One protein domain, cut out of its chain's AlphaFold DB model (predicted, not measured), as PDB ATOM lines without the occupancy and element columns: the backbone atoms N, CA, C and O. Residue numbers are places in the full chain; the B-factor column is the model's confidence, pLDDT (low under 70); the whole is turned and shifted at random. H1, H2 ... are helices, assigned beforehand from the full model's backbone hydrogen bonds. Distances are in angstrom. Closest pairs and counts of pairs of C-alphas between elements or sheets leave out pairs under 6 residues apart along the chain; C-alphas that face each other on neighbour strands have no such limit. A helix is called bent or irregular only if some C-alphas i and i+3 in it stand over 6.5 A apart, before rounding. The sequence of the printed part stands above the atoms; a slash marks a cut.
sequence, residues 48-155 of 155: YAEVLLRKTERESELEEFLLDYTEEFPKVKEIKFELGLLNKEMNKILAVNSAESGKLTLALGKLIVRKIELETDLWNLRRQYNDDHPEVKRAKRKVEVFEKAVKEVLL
ATOM      1  N   TYR A  48     -19.789  -2.693  18.467       98.00
ATOM      2  CA  TYR A  48     -19.671  -1.945  17.217       98.00
ATOM      3  C   TYR A  48     -19.912  -0.448  17.437       98.00
ATOM      4  O   TYR A  48     -19.152   0.369  16.924       98.00
ATOM      5  N   ALA A  49     -20.933  -0.091  18.222       98.44
ATOM      6  CA  ALA A  49     -21.257   1.299  18.532       98.44
ATOM      7  C   ALA A  49     -20.110   2.024  19.256       98.44
ATOM      8  O   ALA A  49     -19.795   3.155  18.901       98.44
ATOM      9  N   GLU A  50     -19.446   1.365  20.209       98.62
ATOM     10  CA  GLU A  50     -18.295   1.931  20.928       98.62
ATOM     11  C   GLU A  50     -17.111   2.212  19.988       98.62
ATOM     12  O   GLU A  50     -16.517   3.289  20.015       98.62
ATOM     13  N   VAL A  51     -16.780   1.263  19.106       98.56
ATOM     14  CA  VAL A  51     -15.680   1.444  18.146       98.56
ATOM     15  C   VAL A  51     -16.040   2.497  17.090       98.56
ATOM     16  O   VAL A  51     -15.189   3.302  16.707       98.56
ATOM     17  N   LEU A  52     -17.303   2.545  16.649       98.56
ATOM     18  CA  LEU A  52     -17.804   3.574  15.734       98.56
ATOM     19  C   LEU A  52     -17.753   4.971  16.363       98.56
ATOM     20  O   LEU A  52     -17.394   5.925  15.671       98.56
ATOM     21  N   LEU A  53     -18.087   5.097  17.650       98.75
ATOM     22  CA  LEU A  53     -17.982   6.356  18.385       98.75
ATOM     23  C   LEU A  53     -16.540   6.860  18.337       98.75
ATOM     24  O   LEU A  53     -16.291   7.956  17.841       98.75
ATOM     25  N   ARG A  54     -15.583   6.011  18.729       98.62
ATOM     26  CA  ARG A  54     -14.159   6.354  18.696       98.62
ATOM     27  C   ARG A  54     -13.677   6.732  17.291       98.62
ATOM     28  O   ARG A  54     -12.940   7.700  17.132       98.62
ATOM     29  N   LYS A  55     -14.109   5.996  16.260       98.75
ATOM     30  CA  LYS A  55     -13.818   6.325  14.855       98.75
ATOM     31  C   LYS A  55     -14.332   7.711  14.487       98.75
ATOM     32  O   LYS A  55     -13.570   8.503  13.949       98.75
ATOM     33  N   THR A  56     -15.580   8.011  14.824       98.75
ATOM     34  CA  THR A  56     -16.205   9.306  14.530       98.75
ATOM     35  C   THR A  56     -15.468  10.453  15.223       98.75
ATOM     36  O   THR A  56     -15.209  11.477  14.601       98.75
ATOM     37  N   GLU A  57     -15.063  10.276  16.484       98.75
ATOM     38  CA  GLU A  57     -14.247  11.266  17.200       98.75
ATOM     39  C   GLU A  57     -12.913  11.527  16.495       98.75
ATOM     40  O   GLU A  57     -12.487  12.673  16.374       98.75
ATOM     41  N   ARG A  58     -12.235  10.466  16.032       98.69
ATOM     42  CA  ARG A  58     -10.966  10.584  15.304       98.69
ATOM     43  C   ARG A  58     -11.138  11.220  13.929       98.69
ATOM     44  O   ARG A  58     -10.293  12.013  13.539       98.69
ATOM     45  N   GLU A  59     -12.208  10.897  13.209       98.75
ATOM     46  CA  GLU A  59     -12.533  11.538  11.929       98.75
ATOM     47  C   GLU A  59     -12.819  13.028  12.130       98.75
ATOM     48  O   GLU A  59     -12.263  13.847  11.412       98.75
ATOM     49  N   SER A  60     -13.592  13.390  13.156       98.75
ATOM     50  CA  SER A  60     -13.846  14.796  13.487       98.75
ATOM     51  C   SER A  60     -12.559  15.556  13.818       98.75
ATOM     52  O   SER A  60     -12.376  16.666  13.332       98.75
ATOM     53  N   GLU A  61     -11.669  14.973  14.626       98.31
ATOM     54  CA  GLU A  61     -10.377  15.592  14.960       98.31
ATOM     55  C   GLU A  61      -9.470  15.693  13.722       98.31
ATOM     56  O   GLU A  61      -8.768  16.684  13.548       98.31
ATOM     57  N   LEU A  62      -9.496  14.700  12.826       98.44
ATOM     58  CA  LEU A  62      -8.742  14.750  11.573       98.44
ATOM     59  C   LEU A  62      -9.184  15.928  10.700       98.44
ATOM     60  O   LEU A  62      -8.329  16.670  10.223       98.44
ATOM     61  N   GLU A  63     -10.493  16.094  10.499       98.25
ATOM     62  CA  GLU A  63     -11.042  17.196   9.703       98.25
ATOM     63  C   GLU A  63     -10.677  18.559  10.308       98.25
ATOM     64  O   GLU A  63     -10.326  19.474   9.568       98.25
ATOM     65  N   GLU A  64     -10.676  18.682  11.640       98.19
ATOM     66  CA  GLU A  64     -10.202  19.886  12.334       98.19
ATOM     67  C   GLU A  64      -8.729  20.180  12.012       98.19
ATOM     68  O   GLU A  64      -8.398  21.287  11.587       98.19
ATOM     69  N   PHE A  65      -7.838  19.190  12.141       97.94
ATOM     70  CA  PHE A  65      -6.414  19.381  11.840       97.94
ATOM     71  C   PHE A  65      -6.152  19.696  10.363       97.94
ATOM     72  O   PHE A  65      -5.227  20.449  10.062       97.94
ATOM     73  N   LEU A  66      -6.933  19.143   9.435       97.62
ATOM     74  CA  LEU A  66      -6.733  19.356   7.999       97.62
ATOM     75  C   LEU A  66      -7.107  20.771   7.520       97.62
ATOM     76  O   LEU A  66      -6.780  21.121   6.386       97.62
ATOM     77  N   LEU A  67      -7.735  21.597   8.365       97.81
ATOM     78  CA  LEU A  67      -7.945  23.021   8.078       97.81
ATOM     79  C   LEU A  67      -6.627  23.807   8.081       97.81
ATOM     80  O   LEU A  67      -6.415  24.656   7.215       97.81
ATOM     81  N   ASP A  68      -5.746  23.498   9.033       97.69
ATOM     82  CA  ASP A  68      -4.525  24.270   9.301       97.69
ATOM     83  C   ASP A  68      -3.238  23.518   8.929       97.69
ATOM     84  O   ASP A  68      -2.179  24.126   8.748       97.69
ATOM     85  N   TYR A  69      -3.303  22.189   8.818       98.00
ATOM     86  CA  TYR A  69      -2.138  21.328   8.651       98.00
ATOM     87  C   TYR A  69      -2.271  20.389   7.455       98.00
ATOM     88  O   TYR A  69      -3.348  19.941   7.078       98.00
ATOM     89  N   THR A  70      -1.127  20.046   6.865       97.00
ATOM     90  CA  THR A  70      -1.061  19.076   5.771       97.00
ATOM     91  C   THR A  70      -0.963  17.643   6.289       97.00
ATOM     92  O   THR A  70      -0.684  17.380   7.461       97.00
ATOM     93  N   GLU A  71      -1.080  16.700   5.360       95.19
ATOM     94  CA  GLU A  71      -0.922  15.259   5.583       95.19
ATOM     95  C   GLU A  71       0.426  14.843   6.192       95.19
ATOM     96  O   GLU A  71       0.567  13.765   6.773       95.19
ATOM     97  N   GLU A  72       1.436  15.708   6.088       95.38
ATOM     98  CA  GLU A  72       2.760  15.447   6.638       95.38
ATOM     99  C   GLU A  72       2.855  15.723   8.143       95.38
ATOM    100  O   GLU A  72       3.793  15.236   8.791       95.38
ATOM    101  N   PHE A  73       1.882  16.449   8.707       97.38
ATOM    102  CA  PHE A  73       1.863  16.825  10.112       97.38
ATOM    103  C   PHE A  73       1.820  15.581  11.020       97.38
ATOM    104  O   PHE A  73       1.000  14.682  10.801       97.38
ATOM    105  N   PRO A  74       2.677  15.488  12.060       96.06
ATOM    106  CA  PRO A  74       2.777  14.283  12.881       96.06
ATOM    107  C   PRO A  74       1.449  13.809  13.474       96.06
ATOM    108  O   PRO A  74       1.202  12.603  13.478       96.06
ATOM    109  N   LYS A  75       0.587  14.736  13.919       96.94
ATOM    110  CA  LYS A  75      -0.712  14.386  14.504       96.94
ATOM    111  C   LYS A  75      -1.696  13.848  13.466       96.94
ATOM    112  O   LYS A  75      -2.388  12.878  13.750       96.94
ATOM    113  N   VAL A  76      -1.693  14.390  12.246       98.19
ATOM    114  CA  VAL A  76      -2.507  13.869  11.134       98.19
ATOM    115  C   VAL A  76      -2.123  12.419  10.823       98.19
ATOM    116  O   VAL A  76      -2.991  11.551  10.725       98.19
ATOM    117  N   LYS A  77      -0.820  12.114  10.763       98.12
ATOM    118  CA  LYS A  77      -0.329  10.737  10.558       98.12
ATOM    119  C   LYS A  77      -0.748   9.786  11.677       98.12
ATOM    120  O   LYS A  77      -1.121   8.651  11.393       98.12
ATOM    121  N   GLU A  78      -0.681  10.238  12.926       98.31
ATOM    122  CA  GLU A  78      -1.128   9.464  14.089       98.31
ATOM    123  C   GLU A  78      -2.628   9.158  14.024       98.31
ATOM    124  O   GLU A  78      -3.016   7.996  14.137       98.31
ATOM    125  N   ILE A  79      -3.467  10.168  13.764       98.44
ATOM    126  CA  ILE A  79      -4.920   9.984  13.656       98.44
ATOM    127  C   ILE A  79      -5.252   9.019  12.513       98.44
ATOM    128  O   ILE A  79      -6.051   8.101  12.691       98.44
ATOM    129  N   LYS A  80      -4.597   9.152  11.354       98.50
ATOM    130  CA  LYS A  80      -4.779   8.222  10.228       98.50
ATOM    131  C   LYS A  80      -4.355   6.795  10.557       98.50
ATOM    132  O   LYS A  80      -5.024   5.851  10.133       98.50
ATOM    133  N   PHE A  81      -3.270   6.627  11.310       98.56
ATOM    134  CA  PHE A  81      -2.853   5.316  11.795       98.56
ATOM    135  C   PHE A  81      -3.925   4.699  12.705       98.56
ATOM    136  O   PHE A  81      -4.354   3.569  12.459       98.56
ATOM    137  N   GLU A  82      -4.425   5.457  13.685       98.69
ATOM    138  CA  GLU A  82      -5.481   5.004  14.599       98.69
ATOM    139  C   GLU A  82      -6.782   4.657  13.851       98.69
ATOM    140  O   GLU A  82      -7.368   3.596  14.078       98.69
ATOM    141  N   LEU A  83      -7.199   5.486  12.888       98.75
ATOM    142  CA  LEU A  83      -8.354   5.217  12.021       98.75
ATOM    143  C   LEU A  83      -8.195   3.915  11.226       98.75
ATOM    144  O   LEU A  83      -9.162   3.168  11.057       98.75
ATOM    145  N   GLY A  84      -6.982   3.607  10.763       98.75
ATOM    146  CA  GLY A  84      -6.678   2.333  10.115       98.75
ATOM    147  C   GLY A  84      -6.923   1.132  11.036       98.75
ATOM    148  O   GLY A  84      -7.519   0.135  10.614       98.75
ATOM    149  N   LEU A  85      -6.519   1.236  12.305       98.69
ATOM    150  CA  LEU A  85      -6.751   0.199  13.314       98.69
ATOM    151  C   LEU A  85      -8.239   0.054  13.660       98.69
ATOM    152  O   LEU A  85      -8.752  -1.067  13.677       98.69
ATOM    153  N   LEU A  86      -8.946   1.171  13.855       98.62
ATOM    154  CA  LEU A  86     -10.386   1.189  14.133       98.62
ATOM    155  C   LEU A  86     -11.170   0.501  13.014       98.62
ATOM    156  O   LEU A  86     -11.931  -0.427  13.279       98.62
ATOM    157  N   ASN A  87     -10.912   0.858  11.753       98.56
ATOM    158  CA  ASN A  87     -11.557   0.222  10.602       98.56
ATOM    159  C   ASN A  87     -11.287  -1.290  10.539       98.56
ATOM    160  O   ASN A  87     -12.190  -2.081  10.254       98.56
ATOM    161  N   LYS A  88     -10.055  -1.718  10.839       98.25
ATOM    162  CA  LYS A  88      -9.698  -3.141  10.878       98.25
ATOM    163  C   LYS A  88     -10.492  -3.897  11.943       98.25
ATOM    164  O   LYS A  88     -10.974  -4.993  11.666       98.25
ATOM    165  N   GLU A  89     -10.628  -3.346  13.146       97.62
ATOM    166  CA  GLU A  89     -11.387  -3.987  14.225       97.62
ATOM    167  C   GLU A  89     -12.898  -3.955  13.972       97.62
ATOM    168  O   GLU A  89     -13.568  -4.959  14.207       97.62
ATOM    169  N   MET A  90     -13.434  -2.881  13.386       97.38
ATOM    170  CA  MET A  90     -14.834  -2.842  12.943       97.38
ATOM    171  C   MET A  90     -15.133  -3.951  11.931       97.38
ATOM    172  O   MET A  90     -16.128  -4.658  12.076       97.38
ATOM    173  N   ASN A  91     -14.248  -4.175  10.956       96.25
ATOM    174  CA  ASN A  91     -14.400  -5.269   9.994       96.25
ATOM    175  C   ASN A  91     -14.358  -6.651  10.662       96.25
ATOM    176  O   ASN A  91     -15.097  -7.545  10.255       96.25
ATOM    177  N   LYS A  92     -13.541  -6.832  11.708       95.38
ATOM    178  CA  LYS A  92     -13.533  -8.078  12.493       95.38
ATOM    179  C   LYS A  92     -14.840  -8.281  13.251       95.38
ATOM    180  O   LYS A  92     -15.364  -9.387  13.219       95.38
ATOM    181  N   ILE A  93     -15.383  -7.232  13.877       95.44
ATOM    182  CA  ILE A  93     -16.692  -7.286  14.546       95.44
ATOM    183  C   ILE A  93     -17.779  -7.681  13.540       95.44
ATOM    184  O   ILE A  93     -18.576  -8.571  13.819       95.44
ATOM    185  N   LEU A  94     -17.777  -7.072  12.349       93.62
ATOM    186  CA  LEU A  94     -18.724  -7.389  11.275       93.62
ATOM    187  C   LEU A  94     -18.605  -8.828  10.753       93.62
ATOM    188  O   LEU A  94     -19.577  -9.355  10.217       93.62
ATOM    189  N   ALA A  95     -17.437  -9.452  10.903       93.06
ATOM    190  CA  ALA A  95     -17.187 -10.830  10.493       93.06
ATOM    191  C   ALA A  95     -17.554 -11.873  11.568       93.06
ATOM    192  O   ALA A  95     -17.479 -13.071  11.290       93.06
ATOM    193  N   VAL A  96     -17.940 -11.454  12.781       92.19
ATOM    194  CA  VAL A  96     -18.389 -12.375  13.835       92.19
ATOM    195  C   VAL A  96     -19.678 -13.068  13.397       92.19
ATOM    196  O   VAL A  96     -20.570 -12.456  12.812       92.19
ATOM    197  N   ASN A  97     -19.789 -14.367  13.680       90.31
ATOM    198  CA  ASN A  97     -21.001 -15.122  13.388       90.31
ATOM    199  C   ASN A  97     -22.193 -14.508  14.142       90.31
ATOM    200  O   ASN A  97     -22.106 -14.216  15.332       90.31
ATOM    201  N   SER A  98     -23.335 -14.344  13.479       87.81
ATOM    202  CA  SER A  98     -24.531 -13.771  14.102       87.81
ATOM    203  C   SER A  98     -25.043 -14.570  15.301       87.81
ATOM    204  O   SER A  98     -25.591 -13.971  16.229       87.81
ATOM    205  N   ALA A  99     -24.800 -15.885  15.340       88.94
ATOM    206  CA  ALA A  99     -25.078 -16.731  16.503       88.94
ATOM    207  C   ALA A  99     -24.270 -16.320  17.752       88.94
ATOM    208  O   ALA A  99     -24.707 -16.535  18.878       88.94
ATOM    209  N   GLU A 100     -23.116 -15.687  17.551       90.06
ATOM    210  CA  GLU A 100     -22.201 -15.224  18.594       90.06
ATOM    211  C   GLU A 100     -22.321 -13.719  18.869       90.06
ATOM    212  O   GLU A 100     -21.572 -13.168  19.674       90.06
ATOM    213  N   SER A 101     -23.298 -13.040  18.259       91.06
ATOM    214  CA  SER A 101     -23.520 -11.597  18.437       91.06
ATOM    215  C   SER A 101     -23.728 -11.180  19.900       91.06
ATOM    216  O   SER A 101     -23.425 -10.044  20.256       91.06
ATOM    217  N   GLY A 102     -24.149 -12.100  20.778       92.44
ATOM    218  CA  GLY A 102     -24.230 -11.871  22.224       92.44
ATOM    219  C   GLY A 102     -22.883 -11.562  22.897       92.44
ATOM    220  O   GLY A 102     -22.863 -10.893  23.927       92.44
ATOM    221  N   LYS A 103     -21.753 -11.980  22.305       94.50
ATOM    222  CA  LYS A 103     -20.395 -11.649  22.778       94.50
ATOM    223  C   LYS A 103     -20.017 -10.185  22.498       94.50
ATOM    224  O   LYS A 103     -19.123  -9.647  23.153       94.50
ATOM    225  N   LEU A 104     -20.707  -9.512  21.567       96.62
ATOM    226  CA  LEU A 104     -20.433  -8.138  21.116       96.62
ATOM    227  C   LEU A 104     -20.929  -7.073  22.106       96.62
ATOM    228  O   LEU A 104     -21.707  -6.174  21.783       96.62
ATOM    229  N   THR A 105     -20.461  -7.180  23.343       97.75
ATOM    230  CA  THR A 105     -20.856  -6.328  24.465       97.75
ATOM    231  C   THR A 105     -20.115  -4.991  24.479       97.75
ATOM    232  O   THR A 105     -19.067  -4.818  23.860       97.75
ATOM    233  N   LEU A 106     -20.620  -4.036  25.267       98.12
ATOM    234  CA  LEU A 106     -19.961  -2.740  25.453       98.12
ATOM    235  C   LEU A 106     -18.544  -2.897  26.029       98.12
ATOM    236  O   LEU A 106     -17.625  -2.189  25.631       98.12
ATOM    237  N   ALA A 107     -18.356  -3.848  26.949       98.19
ATOM    238  CA  ALA A 107     -17.053  -4.129  27.543       98.19
ATOM    239  C   ALA A 107     -16.034  -4.596  26.491       98.19
ATOM    240  O   ALA A 107     -14.889  -4.148  26.519       98.19
ATOM    241  N   LEU A 108     -16.459  -5.422  25.526       98.19
ATOM    242  CA  LEU A 108     -15.614  -5.802  24.393       98.19
ATOM    243  C   LEU A 108     -15.236  -4.583  23.546       98.19
ATOM    244  O   LEU A 108     -14.064  -4.416  23.220       98.19
ATOM    245  N   GLY A 109     -16.203  -3.713  23.234       98.31
ATOM    246  CA  GLY A 109     -15.943  -2.459  22.520       98.31
ATOM    247  C   GLY A 109     -14.863  -1.617  23.205       98.31
ATOM    248  O   GLY A 109     -13.883  -1.226  22.573       98.31
ATOM    249  N   LYS A 110     -14.971  -1.443  24.527       98.56
ATOM    250  CA  LYS A 110     -13.988  -0.702  25.333       98.56
ATOM    251  C   LYS A 110     -12.613  -1.366  25.357       98.56
ATOM    252  O   LYS A 110     -11.602  -0.672  25.277       98.56
ATOM    253  N   LEU A 111     -12.552  -2.698  25.441       98.50
ATOM    254  CA  LEU A 111     -11.289  -3.440  25.346       98.50
ATOM    255  C   LEU A 111     -10.615  -3.228  23.988       98.50
ATOM    256  O   LEU A 111      -9.403  -3.030  23.935       98.50
ATOM    257  N   ILE A 112     -11.392  -3.240  22.902       98.56
ATOM    258  CA  ILE A 112     -10.895  -2.992  21.546       98.56
ATOM    259  C   ILE A 112     -10.359  -1.565  21.424       98.56
ATOM    260  O   ILE A 112      -9.220  -1.397  20.994       98.56
ATOM    261  N   VAL A 113     -11.130  -0.556  21.840       98.75
ATOM    262  CA  VAL A 113     -10.692   0.851  21.805       98.75
ATOM    263  C   VAL A 113      -9.413   1.033  22.618       98.75
ATOM    264  O   VAL A 113      -8.427   1.559  22.104       98.75
ATOM    265  N   ARG A 114      -9.358   0.497  23.844       98.69
ATOM    266  CA  ARG A 114      -8.163   0.625  24.684       98.69
ATOM    267  C   ARG A 114      -6.943  -0.089  24.100       98.69
ATOM    268  O   ARG A 114      -5.822   0.395  24.240       98.69
ATOM    269  N   LYS A 115      -7.139  -1.231  23.434       98.62
ATOM    270  CA  LYS A 115      -6.070  -1.918  22.696       98.62
ATOM    271  C   LYS A 115      -5.521  -1.029  21.580       98.62
ATOM    272  O   LYS A 115      -4.308  -0.923  21.451       98.62
ATOM    273  N   ILE A 116      -6.400  -0.394  20.808       98.75
ATOM    274  CA  ILE A 116      -6.024   0.489  19.697       98.75
ATOM    275  C   ILE A 116      -5.219   1.688  20.201       98.75
ATOM    276  O   ILE A 116      -4.174   1.983  19.637       98.75
ATOM    277  N   GLU A 117      -5.638   2.327  21.296       98.50
ATOM    278  CA  GLU A 117      -4.874   3.424  21.910       98.50
ATOM    279  C   GLU A 117      -3.443   2.987  22.267       98.50
ATOM    280  O   GLU A 117      -2.474   3.668  21.940       98.50
ATOM    281  N   LEU A 118      -3.293   1.803  22.874       98.69
ATOM    282  CA  LEU A 118      -1.981   1.244  23.212       98.69
ATOM    283  C   LEU A 118      -1.151   0.875  21.969       98.69
ATOM    284  O   LEU A 118       0.077   0.966  22.001       98.69
ATOM    285  N   GLU A 119      -1.794   0.438  20.883       98.62
ATOM    286  CA  GLU A 119      -1.140   0.182  19.594       98.62
ATOM    287  C   GLU A 119      -0.647   1.486  18.947       98.62
ATOM    288  O   GLU A 119       0.464   1.511  18.413       98.62
ATOM    289  N   THR A 120      -1.419   2.571  19.046       98.50
ATOM    290  CA  THR A 120      -1.025   3.917  18.604       98.50
ATOM    291  C   THR A 120       0.147   4.454  19.425       98.50
ATOM    292  O   THR A 120       1.140   4.906  18.849       98.50
ATOM    293  N   ASP A 121       0.113   4.311  20.752       98.00
ATOM    294  CA  ASP A 121       1.238   4.665  21.629       98.00
ATOM    295  C   ASP A 121       2.509   3.886  21.260       98.00
ATOM    296  O   ASP A 121       3.604   4.447  21.157       98.00
ATOM    297  N   LEU A 122       2.377   2.577  21.020       98.31
ATOM    298  CA  LEU A 122       3.488   1.730  20.591       98.31
ATOM    299  C   LEU A 122       4.038   2.159  19.224       98.31
ATOM    300  O   LEU A 122       5.256   2.173  19.032       98.31
ATOM    301  N   TRP A 123       3.164   2.499  18.277       98.19
ATOM    302  CA  TRP A 123       3.563   3.010  16.967       98.19
ATOM    303  C   TRP A 123       4.360   4.309  17.096       98.19
ATOM    304  O   TRP A 123       5.433   4.428  16.504       98.19
ATOM    305  N   ASN A 124       3.906   5.233  17.944       97.12
ATOM    306  CA  ASN A 124       4.616   6.473  18.242       97.12
ATOM    307  C   ASN A 124       5.996   6.230  18.869       97.12
ATOM    308  O   ASN A 124       6.982   6.831  18.435       97.12
ATOM    309  N   LEU A 125       6.099   5.322  19.845       97.56
ATOM    310  CA  LEU A 125       7.378   4.979  20.479       97.56
ATOM    311  C   LEU A 125       8.376   4.380  19.483       97.56
ATOM    312  O   LEU A 125       9.554   4.726  19.509       97.56
ATOM    313  N   ARG A 126       7.914   3.527  18.562       97.31
ATOM    314  CA  ARG A 126       8.757   2.893  17.531       97.31
ATOM    315  C   ARG A 126       9.329   3.858  16.499       97.31
ATOM    316  O   ARG A 126      10.273   3.513  15.796       97.31
ATOM    317  N   ARG A 127       8.772   5.064  16.392       95.50
ATOM    318  CA  ARG A 127       9.336   6.128  15.548       95.50
ATOM    319  C   ARG A 127      10.522   6.830  16.206       95.50
ATOM    320  O   ARG A 127      11.293   7.476  15.506       95.50
ATOM    321  N   GLN A 128      10.645   6.724  17.527       95.50
ATOM    322  CA  GLN A 128      11.675   7.397  18.324       95.50
ATOM    323  C   GLN A 128      12.750   6.421  18.807       95.50
ATOM    324  O   GLN A 128      13.918   6.782  18.918       95.50
ATOM    325  N   TYR A 129      12.357   5.177  19.069       97.31
ATOM    326  CA  TYR A 129      13.202   4.160  19.674       97.31
ATOM    327  C   TYR A 129      13.154   2.851  18.888       97.31
ATOM    328  O   TYR A 129      12.171   2.534  18.220       97.31
ATOM    329  N   ASN A 130      14.213   2.054  19.019       95.62
ATOM    330  CA  ASN A 130      14.242   0.694  18.492       95.62
ATOM    331  C   ASN A 130      13.415  -0.274  19.362       95.62
ATOM    332  O   ASN A 130      13.058   0.020  20.504       95.62
ATOM    333  N   ASP A 131      13.158  -1.469  18.830       94.00
ATOM    334  CA  ASP A 131      12.369  -2.508  19.507       94.00
ATOM    335  C   ASP A 131      13.012  -3.029  20.811       94.00
ATOM    336  O   ASP A 131      12.329  -3.638  21.640       94.00
ATOM    337  N   ASP A 132      14.304  -2.763  21.032       95.38
ATOM    338  CA  ASP A 132      15.012  -3.163  22.245       95.38
ATOM    339  C   ASP A 132      14.853  -2.203  23.423       95.38
ATOM    340  O   ASP A 132      15.118  -2.607  24.565       95.38
ATOM    341  N   HIS A 133      14.371  -0.984  23.172       97.94
ATOM    342  CA  HIS A 133      14.182   0.035  24.192       97.94
ATOM    343  C   HIS A 133      13.186  -0.428  25.274       97.94
ATOM    344  O   HIS A 133      12.121  -0.972  24.948       97.94
ATOM    345  N   PRO A 134      13.469  -0.198  26.575       97.88
ATOM    346  CA  PRO A 134      12.598  -0.650  27.661       97.88
ATOM    347  C   PRO A 134      11.147  -0.173  27.535       97.88
ATOM    348  O   PRO A 134      10.226  -0.911  27.880       97.88
ATOM    349  N   GLU A 135      10.920   1.037  27.023       96.75
ATOM    350  CA  GLU A 135       9.565   1.576  26.845       96.75
ATOM    351  C   GLU A 135       8.800   0.880  25.722       96.75
ATOM    352  O   GLU A 135       7.638   0.527  25.920       96.75
ATOM    353  N   VAL A 136       9.459   0.586  24.598       98.19
ATOM    354  CA  VAL A 136       8.850  -0.152  23.480       98.19
ATOM    355  C   VAL A 136       8.474  -1.562  23.936       98.19
ATOM    356  O   VAL A 136       7.348  -2.008  23.716       98.19
ATOM    357  N   LYS A 137       9.362  -2.236  24.681       98.19
ATOM    358  CA  LYS A 137       9.081  -3.549  25.287       98.19
ATOM    359  C   LYS A 137       7.881  -3.499  26.236       98.19
ATOM    360  O   LYS A 137       6.997  -4.350  26.146       98.19
ATOM    361  N   ARG A 138       7.808  -2.501  27.125       97.75
ATOM    362  CA  ARG A 138       6.674  -2.328  28.053       97.75
ATOM    363  C   ARG A 138       5.364  -2.046  27.316       97.75
ATOM    364  O   ARG A 138       4.352  -2.656  27.652       97.75
ATOM    365  N   ALA A 139       5.371  -1.155  26.326       98.06
ATOM    366  CA  ALA A 139       4.190  -0.827  25.531       98.06
ATOM    367  C   ALA A 139       3.684  -2.053  24.760       98.06
ATOM    368  O   ALA A 139       2.508  -2.400  24.858       98.06
ATOM    369  N   LYS A 140       4.591  -2.798  24.115       98.19
ATOM    370  CA  LYS A 140       4.272  -4.060  23.439       98.19
ATOM    371  C   LYS A 140       3.611  -5.069  24.378       98.19
ATOM    372  O   LYS A 140       2.589  -5.651  24.031       98.19
ATOM    373  N   ARG A 141       4.132  -5.227  25.599       98.19
ATOM    374  CA  ARG A 141       3.513  -6.102  26.608       98.19
ATOM    375  C   ARG A 141       2.096  -5.675  26.981       98.19
ATOM    376  O   ARG A 141       1.244  -6.540  27.156       98.19
ATOM    377  N   LYS A 142       1.826  -4.371  27.098       98.25
ATOM    378  CA  LYS A 142       0.469  -3.871  27.377       98.25
ATOM    379  C   LYS A 142      -0.491  -4.204  26.235       98.25
ATOM    380  O   LYS A 142      -1.577  -4.707  26.507       98.25
ATOM    381  N   VAL A 143      -0.073  -3.991  24.984       98.44
ATOM    382  CA  VAL A 143      -0.859  -4.374  23.798       98.44
ATOM    383  C   VAL A 143      -1.179  -5.870  23.820       98.44
ATOM    384  O   VAL A 143      -2.342  -6.241  23.699       98.44
ATOM    385  N   GLU A 144      -0.182  -6.727  24.072       98.31
ATOM    386  CA  GLU A 144      -0.361  -8.188  24.135       98.31
ATOM    387  C   GLU A 144      -1.402  -8.618  25.186       98.31
ATOM    388  O   GLU A 144      -2.150  -9.569  24.960       98.31
ATOM    389  N   VAL A 145      -1.469  -7.940  26.338       98.50
ATOM    390  CA  VAL A 145      -2.462  -8.238  27.389       98.50
ATOM    391  C   VAL A 145      -3.880  -7.935  26.905       98.50
ATOM    392  O   VAL A 145      -4.765  -8.780  27.039       98.50
ATOM    393  N   PHE A 146      -4.096  -6.765  26.304       98.31
ATOM    394  CA  PHE A 146      -5.411  -6.392  25.778       98.31
ATOM    395  C   PHE A 146      -5.804  -7.232  24.561       98.31
ATOM    396  O   PHE A 146      -6.960  -7.625  24.433       98.31
ATOM    397  N   GLU A 147      -4.851  -7.574  23.694       97.75
ATOM    398  CA  GLU A 147      -5.101  -8.459  22.559       97.75
ATOM    399  C   GLU A 147      -5.581  -9.842  23.016       97.75
ATOM    400  O   GLU A 147      -6.525 -10.385  22.441       97.75
ATOM    401  N   LYS A 148      -4.971 -10.399  24.071       98.19
ATOM    402  CA  LYS A 148      -5.412 -11.665  24.669       98.19
ATOM    403  C   LYS A 148      -6.824 -11.566  25.236       98.19
ATOM    404  O   LYS A 148      -7.628 -12.436  24.934       98.19
ATOM    405  N   ALA A 149      -7.139 -10.500  25.969       97.62
ATOM    406  CA  ALA A 149      -8.479 -10.295  26.520       97.62
ATOM    407  C   ALA A 149      -9.548 -10.170  25.418       97.62
ATOM    408  O   ALA A 149     -10.609 -10.777  25.506       97.62
ATOM    409  N   VAL A 150      -9.260  -9.436  24.335       97.06
ATOM    410  CA  VAL A 150     -10.166  -9.344  23.174       97.06
ATOM    411  C   VAL A 150     -10.359 -10.714  22.518       97.06
ATOM    412  O   VAL A 150     -11.481 -11.075  22.169       97.06
ATOM    413  N   LYS A 151      -9.279 -11.491  22.361       95.69
ATOM    414  CA  LYS A 151      -9.342 -12.852  21.811       95.69
ATOM    415  C   LYS A 151     -10.151 -13.793  22.695       95.69
ATOM    416  O   LYS A 151     -10.928 -14.562  22.160       95.69
ATOM    417  N   GLU A 152      -9.997 -13.719  24.011       95.31
ATOM    418  CA  GLU A 152     -10.731 -14.556  24.965       95.31
ATOM    419  C   GLU A 152     -12.247 -14.339  24.891       95.31
ATOM    420  O   GLU A 152     -13.004 -15.291  25.019       95.31
ATOM    421  N   VAL A 153     -12.694 -13.109  24.633       92.75
ATOM    422  CA  VAL A 153     -14.126 -12.821  24.466       92.75
ATOM    423  C   VAL A 153     -14.658 -13.302  23.114       92.75
ATOM    424  O   VAL A 153     -15.831 -13.648  23.025       92.75
ATOM    425  N   LEU A 154     -13.836 -13.279  22.059       87.56
ATOM    426  CA  LEU A 154     -14.254 -13.612  20.690       87.56
ATOM    427  C   LEU A 154     -14.103 -15.098  20.331       87.56
ATOM    428  O   LEU A 154     -14.852 -15.573  19.481       87.56
ATOM    429  N   LEU A 155     -13.145 -15.805  20.935       76.88
ATOM    430  CA  LEU A 155     -12.956 -17.254  20.787       76.88
ATOM    431  C   LEU A 155     -13.949 -18.043  21.656       76.88
ATOM    432  O   LEU A 155     -14.018 -19.274  21.465       76.88
TER     433      LEU A 155
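AT A GLANCE: This is residues 48 to 155 of the 155 residues of an uncharacterized protein of Acidobacteria bacterium (UniProt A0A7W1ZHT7). Two long helical hairpins, H1 with H2 and H4 with H5, stand side by side in a flat slab. Their turns splay apart at one end, and the small helix H3 lies at the other end, in the connection from H2 to H4. The printed part has 108 residues with five named helices, H1 to H5 in chain order, and no named strand; the class is all helix. It is only just compact, close to loose, with a radius of gyration of the C-alphas of 15.2 A and spans of 45 by 37 by 18 A.

IN THESE COORDINATES: H4, residues 106 to 126, is 30.3 A long. H2, residues 74 to 94, and H5, residues 134 to 154, are each 30.6 A. H1, residues 48 to 68, measures 31.3 A from C-alpha 48 at (-19.671, -1.945, 17.217). H3, residues 98 to 103, is irregular: C-alphas 99 and 102 are 7.6 A apart. C-alpha 154 ends H5 at (-14.254, -13.612, 20.690).

HOW THE PARTS SIT: H4 is the hub, touching three helices. It forms a hairpin with H5, at a shallow tilt of 24 degrees; their closest C-alphas, of Lys 115 and Phe 146, are 5.5 A apart. H4 touches H2 at a tilt of 36 degrees, only just steep, closest at the C-alphas of Glu 82 and Thr 120, 6.1 A. Residues 48 to 54 of H1 touch residues 106 to 113 of H4, closest at the C-alphas of Glu 50 and Gly 109, 5.2 A. H1 and H2 form a hairpin at a shallow tilt of 23 degrees, with the C-alphas of Lys 55 and Leu 86 closest at 6.2 A. H1, H2 and H4 make an up and down bundle, each running against the one before. H5 is apart from H1 and H2. H3 and H5 are close but not clearly touching, their closest C-alphas, of Lys 103 and Val 153, being 6.6 A apart. Each O i to N i+4 pair is within hydrogen-bond range in H2, H4 and H5; in H1 15 of 17 are, and in H3 0 of 2, beside 2 of 3 O i to N i+3 pairs.

THE WHOLE: The farthest C-alphas, of Asp 68 and Ala 99, are 46.4 A apart. The printed part has no cut and no long link. Its mean pLDDT is 96.9, and no printed residue is under 70.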